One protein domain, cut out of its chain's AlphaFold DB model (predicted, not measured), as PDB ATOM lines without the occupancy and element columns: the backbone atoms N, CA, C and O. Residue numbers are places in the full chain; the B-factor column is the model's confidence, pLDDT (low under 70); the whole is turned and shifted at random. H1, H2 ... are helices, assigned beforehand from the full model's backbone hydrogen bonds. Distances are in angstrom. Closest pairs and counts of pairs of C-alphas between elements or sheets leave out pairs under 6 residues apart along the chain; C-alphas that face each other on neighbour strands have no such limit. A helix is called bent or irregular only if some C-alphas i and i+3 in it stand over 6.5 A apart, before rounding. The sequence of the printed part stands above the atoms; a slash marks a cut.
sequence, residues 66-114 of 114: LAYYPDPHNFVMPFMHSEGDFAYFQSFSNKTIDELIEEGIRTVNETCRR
ATOM      1  N   LEU A  66      -4.929  -8.213  36.329       91.94
ATOM      2  CA  LEU A  66      -4.613  -6.804  36.496       91.94
ATOM      3  C   LEU A  66      -3.252  -6.572  35.871       91.94
ATOM      4  O   LEU A  66      -2.280  -7.213  36.264       91.94
ATOM      5  N   ALA A  67      -3.206  -5.679  34.886       89.12
ATOM      6  CA  ALA A  67      -1.971  -5.431  34.177       89.12
ATOM      7  C   ALA A  67      -0.964  -4.688  35.052       89.12
ATOM      8  O   ALA A  67      -1.303  -3.709  35.717       89.12
ATOM      9  N   TYR A  68       0.285  -5.140  35.007       89.19
ATOM     10  CA  TYR A  68       1.388  -4.511  35.736       89.19
ATOM     11  C   TYR A  68       2.038  -3.374  34.938       89.19
ATOM     12  O   TYR A  68       2.627  -2.468  35.523       89.19
ATOM     13  N   TYR A  69       1.934  -3.416  33.609       91.81
ATOM     14  CA  TYR A  69       2.433  -2.391  32.695       91.81
ATOM     15  C   TYR A  69       1.550  -2.323  31.437       91.81
ATOM     16  O   TYR A  69       0.960  -3.336  31.054       91.81
ATOM     17  N   PRO A  70       1.422  -1.145  30.795       90.19
ATOM     18  CA  PRO A  70       0.496  -0.921  29.686       90.19
ATOM     19  C   PRO A  70       1.071  -1.401  28.344       90.19
ATOM     20  O   PRO A  70       1.229  -0.618  27.412       90.19
ATOM     21  N   ASP A  71       1.393  -2.687  28.243       90.69
ATOM     22  CA  ASP A  71       1.829  -3.323  26.996       90.69
ATOM     23  C   ASP A  71       0.900  -4.507  26.669       90.69
ATOM     24  O   ASP A  71       0.549  -5.262  27.586       90.69
ATOM     25  N   PRO A  72       0.491  -4.702  25.398       90.31
ATOM     26  CA  PRO A  72      -0.330  -5.842  24.990       90.31
ATOM     27  C   PRO A  72       0.231  -7.198  25.422       90.31
ATOM     28  O   PRO A  72      -0.552  -8.072  25.799       90.31
ATOM     29  N   HIS A  73       1.561  -7.361  25.452       92.50
ATOM     30  CA  HIS A  73       2.244  -8.551  25.965       92.50
ATOM     31  C   HIS A  73       1.745  -8.939  27.360       92.50
ATOM     32  O   HIS A  73       1.530 -10.118  27.636       92.50
ATOM     33  N   ASN A  74       1.477  -7.950  28.222       93.56
ATOM     34  CA  ASN A  74       1.008  -8.183  29.583       93.56
ATOM     35  C   ASN A  74      -0.379  -8.842  29.650       93.56
ATOM     36  O   ASN A  74      -0.746  -9.362  30.699       93.56
ATOM     37  N   PHE A  75      -1.132  -8.840  28.548       94.06
ATOM     38  CA  PHE A  75      -2.397  -9.555  28.406       94.06
ATOM     39  C   PHE A  75      -2.262 -10.795  27.524       94.06
ATOM     40  O   PHE A  75      -2.716 -11.865  27.916       94.06
ATOM     41  N   VAL A  76      -1.642 -10.695  26.345       94.94
ATOM     42  CA  VAL A  76      -1.624 -11.830  25.405       94.94
ATOM     43  C   VAL A  76      -0.798 -13.002  25.930       94.94
ATOM     44  O   VAL A  76      -1.211 -14.145  25.756       94.94
ATOM     45  N   MET A  77       0.297 -12.736  26.649       95.56
ATOM     46  CA  MET A  77       1.135 -13.788  27.220       95.56
ATOM     47  C   MET A  77       0.365 -14.653  28.234       95.56
ATOM     48  O   MET A  77       0.186 -15.838  27.965       95.56
ATOM     49  N   PRO A  78      -0.174 -14.119  29.351       95.81
ATOM     50  CA  PRO A  78      -0.865 -14.950  30.339       95.81
ATOM     51  C   PRO A  78      -2.160 -15.585  29.811       95.81
ATOM     52  O   PRO A  78      -2.516 -16.678  30.252       95.81
ATOM     53  N   PHE A  79      -2.879 -14.935  28.886       95.94
ATOM     54  CA  PHE A  79      -4.167 -15.446  28.397       95.94
ATOM     55  C   PHE A  79      -4.056 -16.471  27.268       95.94
ATOM     56  O   PHE A  79      -4.937 -17.326  27.178       95.94
ATOM     57  N   MET A  80      -3.046 -16.368  26.398       96.81
ATOM     58  CA  MET A  80      -3.074 -17.045  25.096       96.81
ATOM     59  C   MET A  80      -1.813 -17.844  24.764       96.81
ATOM     60  O   MET A  80      -1.935 -18.812  24.016       96.81
ATOM     61  N   HIS A  81      -0.641 -17.483  25.298       97.75
ATOM     62  CA  HIS A  81       0.567 -18.289  25.100       97.75
ATOM     63  C   HIS A  81       0.422 -19.613  25.852       97.75
ATOM     64  O   HIS A  81      -0.015 -19.600  26.998       97.75
ATOM     65  N   SER A  82       0.797 -20.748  25.267       97.25
ATOM     66  CA  SER A  82       0.580 -22.077  25.869       97.25
ATOM     67  C   SER A  82       1.234 -22.271  27.246       97.25
ATOM     68  O   SER A  82       0.728 -23.032  28.070       97.25
ATOM     69  N   GLU A  83       2.316 -21.542  27.519       95.44
ATOM     70  CA  GLU A  83       2.984 -21.479  28.833       95.44
ATOM     71  C   GLU A  83       2.504 -20.325  29.740       95.44
ATOM     72  O   GLU A  83       3.018 -20.137  30.839       95.44
ATOM     73  N   GLY A  84       1.533 -19.528  29.292       96.12
ATOM     74  CA  GLY A  84       0.916 -18.458  30.074       96.12
ATOM     75  C   GLY A  84      -0.070 -18.987  31.117       96.12
ATOM     76  O   GLY A  84      -0.714 -20.013  30.905       96.12
ATOM     77  N   ASP A  85      -0.231 -18.263  32.229       95.31
ATOM     78  CA  ASP A  85      -1.010 -18.703  33.397       95.31
ATOM     79  C   ASP A  85      -2.408 -19.242  33.038       95.31
ATOM     80  O   ASP A  85      -2.764 -20.377  33.355       95.31
ATOM     81  N   PHE A  86      -3.225 -18.443  32.348       95.88
ATOM     82  CA  PHE A  86      -4.621 -18.786  32.076       95.88
ATOM     83  C   PHE A  86      -4.786 -19.733  30.898       95.88
ATOM     84  O   PHE A  86      -5.707 -20.554  30.918       95.88
ATOM     85  N   ALA A  87      -3.922 -19.651  29.887       96.81
ATOM     86  CA  ALA A  87      -3.882 -20.652  28.828       96.81
ATOM     87  C   ALA A  87      -3.560 -22.032  29.419       96.81
ATOM     88  O   ALA A  87      -4.297 -22.995  29.188       96.81
ATOM     89  N   TYR A  88      -2.549 -22.099  30.290       96.19
ATOM     90  CA  TYR A  88      -2.171 -23.305  31.011       96.19
ATOM     91  C   TYR A  88      -3.328 -23.842  31.867       96.19
ATOM     92  O   TYR A  88      -3.689 -25.014  31.732       96.19
ATOM     93  N   PHE A  89      -3.988 -23.004  32.679       96.31
ATOM     94  CA  PHE A  89      -5.135 -23.438  33.498       96.31
ATOM     95  C   PHE A  89      -6.290 -24.007  32.661       96.31
ATOM     96  O   PHE A  89      -6.985 -24.920  33.107       96.31
ATOM     97  N   GLN A  90      -6.481 -23.503  31.440       95.75
ATOM     98  CA  GLN A  90      -7.504 -23.970  30.499       95.75
ATOM     99  C   GLN A  90      -7.044 -25.154  29.636       95.75
ATOM    100  O   GLN A  90      -7.837 -25.679  28.857       95.75
ATOM    101  N   SER A  91      -5.789 -25.600  29.770       95.69
ATOM    102  CA  SER A  91      -5.148 -26.554  28.850       95.69
ATOM    103  C   SER A  91      -5.216 -26.111  27.382       95.69
ATOM    104  O   SER A  91      -5.330 -26.937  26.477       95.69
ATOM    105  N   PHE A  92      -5.176 -24.801  27.150       96.38
ATOM    106  CA  PHE A  92      -5.153 -24.211  25.824       96.38
ATOM    107  C   PHE A  92      -3.723 -24.202  25.278       96.38
ATOM    108  O   PHE A  92      -2.784 -23.828  25.975       96.38
ATOM    109  N   SER A  93      -3.562 -24.605  24.021       97.19
ATOM    110  CA  SER A  93      -2.292 -24.522  23.303       97.19
ATOM    111  C   SER A  93      -2.569 -24.376  21.813       97.19
ATOM    112  O   SER A  93      -3.407 -25.087  21.250       97.19
ATOM    113  N   ASN A  94      -1.876 -23.434  21.176       98.06
ATOM    114  CA  ASN A  94      -1.934 -23.225  19.740       98.06
ATOM    115  C   ASN A  94      -0.586 -22.682  19.261       98.06
ATOM    116  O   ASN A  94      -0.253 -21.528  19.511       98.06
ATOM    117  N   LYS A  95       0.145 -23.509  18.511       97.94
ATOM    118  CA  LYS A  95       1.486 -23.182  18.021       97.94
ATOM    119  C   LYS A  95       1.546 -21.867  17.234       97.94
ATOM    120  O   LYS A  95       2.490 -21.111  17.399       97.94
ATOM    121  N   THR A  96       0.540 -21.577  16.410       97.94
ATOM    122  CA  THR A  96       0.502 -20.329  15.634       97.94
ATOM    123  C   THR A  96       0.361 -19.108  16.539       97.94
ATOM    124  O   THR A  96       0.943 -18.068  16.262       97.94
ATOM    125  N   ILE A  97      -0.403 -19.219  17.627       97.25
ATOM    126  CA  ILE A  97      -0.558 -18.123  18.592       97.25
ATOM    127  C   ILE A  97       0.736 -17.920  19.381       97.25
ATOM    128  O   ILE A  97       1.153 -16.778  19.549       97.25
ATOM    129  N   ASP A  98       1.384 -19.004  19.807       97.81
ATOM    130  CA  ASP A  98       2.671 -18.940  20.506       97.81
ATOM    131  C   ASP A  98       3.730 -18.240  19.635       97.81
ATOM    132  O   ASP A  98       4.348 -17.273  20.076       97.81
ATOM    133  N   GLU A  99       3.851 -18.631  18.361       97.06
ATOM    134  CA  GLU A  99       4.778 -18.018  17.397       97.06
ATOM    135  C   GLU A  99       4.520 -16.513  17.202       97.06
ATOM    136  O   GLU A  99       5.465 -15.724  17.206       97.06
ATOM    137  N   LEU A 100       3.254 -16.097  17.087       96.19
ATOM    138  CA  LEU A 100       2.886 -14.681  16.952       96.19
ATOM    139  C   LEU A 100       3.221 -13.868  18.211       96.19
ATOM    140  O   LEU A 100       3.665 -12.723  18.112       96.19
ATOM    141  N   ILE A 101       3.024 -14.447  19.399       96.00
ATOM    142  CA  ILE A 101       3.370 -13.792  20.667       96.00
ATOM    143  C   ILE A 101       4.893 -13.664  20.793       96.00
ATOM    144  O   ILE A 101       5.388 -12.584  21.121       96.00
ATOM    145  N   GLU A 102       5.647 -14.719  20.477       95.38
ATOM    146  CA  GLU A 102       7.112 -14.688  20.469       95.38
ATOM    147  C   GLU A 102       7.671 -13.659  19.476       95.38
ATOM    148  O   GLU A 102       8.622 -12.938  19.795       95.38
ATOM    149  N   GLU A 103       7.090 -13.563  18.278       94.81
ATOM    150  CA  GLU A 103       7.461 -12.553  17.285       94.81
ATOM    151  C   GLU A 103       7.192 -11.134  17.807       94.81
ATOM    152  O   GLU A 103       8.072 -10.269  17.723       94.81
ATOM    153  N   GLY A 104       6.027 -10.915  18.425       93.50
ATOM    154  CA  GLY A 104       5.656  -9.642  19.046       93.50
ATOM    155  C   GLY A 104       6.608  -9.206  20.166       93.50
ATOM    156  O   GLY A 104       6.875  -8.013  20.309       93.50
ATOM    157  N   ILE A 105       7.171 -10.158  20.920       91.50
ATOM    158  CA  ILE A 105       8.187  -9.898  21.954       91.50
ATOM    159  C   ILE A 105       9.542  -9.526  21.330       91.50
ATOM    160  O   ILE A 105      10.250  -8.666  21.854       91.50
ATOM    161  N   ARG A 106       9.935 -10.180  20.229       92.56
ATOM    162  CA  ARG A 106      11.255  -9.987  19.599       92.56
ATOM    163  C   ARG A 106      11.337  -8.727  18.741       92.56
ATOM    164  O   ARG A 106      12.428  -8.183  18.566       92.56
ATOM    165  N   THR A 107      10.225  -8.287  18.156       90.06
ATOM    166  CA  THR A 107      10.240  -7.175  17.204       90.06
ATOM    167  C   THR A 107      10.391  -5.815  17.891       90.06
ATOM    168  O   THR A 107       9.686  -5.472  18.836       90.06
ATOM    169  N   VAL A 108      11.298  -4.988  17.366       89.38
ATOM    170  CA  VAL A 108      11.455  -3.582  17.786       89.38
ATOM    171  C   VAL A 108      10.603  -2.622  16.948       89.38
ATOM    172  O   VAL A 108      10.468  -1.450  17.294       89.38
ATOM    173  N   ASN A 109      10.003  -3.105  15.854       89.44
ATOM    174  CA  ASN A 109       9.134  -2.314  14.988       89.44
ATOM    175  C   ASN A 109       7.719  -2.245  15.586       89.44
ATOM    176  O   ASN A 109       7.015  -3.251  15.652       89.44
ATOM    177  N   GLU A 110       7.285  -1.052  15.998       84.12
ATOM    178  CA  GLU A 110       5.947  -0.848  16.568       84.12
ATOM    179  C   GLU A 110       4.804  -1.237  15.629       84.12
ATOM    180  O   GLU A 110       3.791  -1.739  16.104       84.12
ATOM    181  N   THR A 111       4.941  -1.029  14.320       86.06
ATOM    182  CA  THR A 111       3.901  -1.390  13.346       86.06
ATOM    183  C   THR A 111       3.787  -2.898  13.176       86.06
ATOM    184  O   THR A 111       2.692  -3.386  12.950       86.06
ATOM    185  N   CYS A 112       4.889  -3.639  13.311       79.19
ATOM    186  CA  CYS A 112       4.855  -5.103  13.302       79.19
ATOM    187  C   CYS A 112       4.332  -5.693  14.622       79.19
ATOM    188  O   CYS A 112       3.861  -6.823  14.630       79.19
ATOM    189  N   ARG A 113       4.443  -4.958  15.737       83.44
ATOM    190  CA  ARG A 113       3.998  -5.397  17.073       83.44
ATOM    191  C   ARG A 113       2.503  -5.172  17.335       83.44
ATOM    192  O   ARG A 113       1.964  -5.792  18.249       83.44
ATOM    193  N   ARG A 114       1.871  -4.247  16.613       77.25
ATOM    194  CA  ARG A 114       0.447  -3.893  16.745       77.25
ATOM    195  C   ARG A 114      -0.408  -4.699  15.780       77.25
ATOM    196  O   ARG A 114      -1.525  -5.061  16.202       77.25
TER     197      ARG A 114
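Overview. This is residues 66 to 114 of the 114 residues of the protein "SBP_bac_5 domain-containing protein" of Candidatus Bathyarchaeota archaeon (UniProt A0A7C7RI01). The model is a flat, sideways U of chain: the longest helix, H3, and H1 run side by side in opposite ways, with the short helix H2 near the end of H1 where the chain turns back. The short helix H4 makes a corner with the last part of H3 at the other end of the shape, and residues 106 to 111 there stick out. The printed part has 49 residues with four named helices, in the order H1, H2, H3, H4 along the chain, and no named strand; the class is all helix. The whole is compact, with a radius of gyration of the C-alphas of 11.0 A, and spans 31 by 25 by 12 A along its three main axes.

Along the chain. H3 is residues 95 to 106, 16.5 A from first to last C-alpha, from C-alpha 95 at (1.486, -23.182, 18.021) to C-alpha 106 at (11.255, -9.987, 19.599). H1 is residues 73 to 80, 10.1 A long by the same measure, and begins with C-alpha 73 at (2.244, -8.551, 25.965). H1 is neither bent nor irregular, but only just: C-alphas 74 and 77 are 6.1 A apart. H2 is residues 85 to 89. H4 is residues 110 to 113 and ends with C-alpha 113 at (3.998, -5.397, 17.073).

Arrangement. H3 touches H1, and the closest C-alphas of the two are those of Ile 101 and Met 77, 6.9 A apart. Their lines stand at a shallow tilt of 10 degrees, and they run opposite ways. H3 touches H4 with residues 103 to 105 alone, and only at the corner by their link; the closest C-alphas are those of Gly 104 and Arg 113, 5.0 A apart. H1 and H2 touch only at the corner by their link, with the C-alphas of Pro 78 and Asp 85 closest at 4.8 A. H2 and H3 are apart, though they follow each other in the chain. H4 is apart from H1 and from H2. In H2 and H3 every O i to N i+4 pair is within hydrogen-bond range, in H1 3 of 4 are, and H4 is too short for such a pair but has its one O i to N i+3 pair within range.

Size, cuts and confidence. The two C-alphas farthest apart are those of Phe 89 and Asn 109, at 31.5 A. The C-alphas of Leu 66 and Arg 114, the first and last printed, are 20.6 A apart. Arg 114 is the chain's last residue. The printed part has no cut. The links from H1 to H2, H2 to H3 and H3 to H4 are tight. The mean pLDDT of the printed part is 93.3, that of H4 is 83, and no printed residue is under 70.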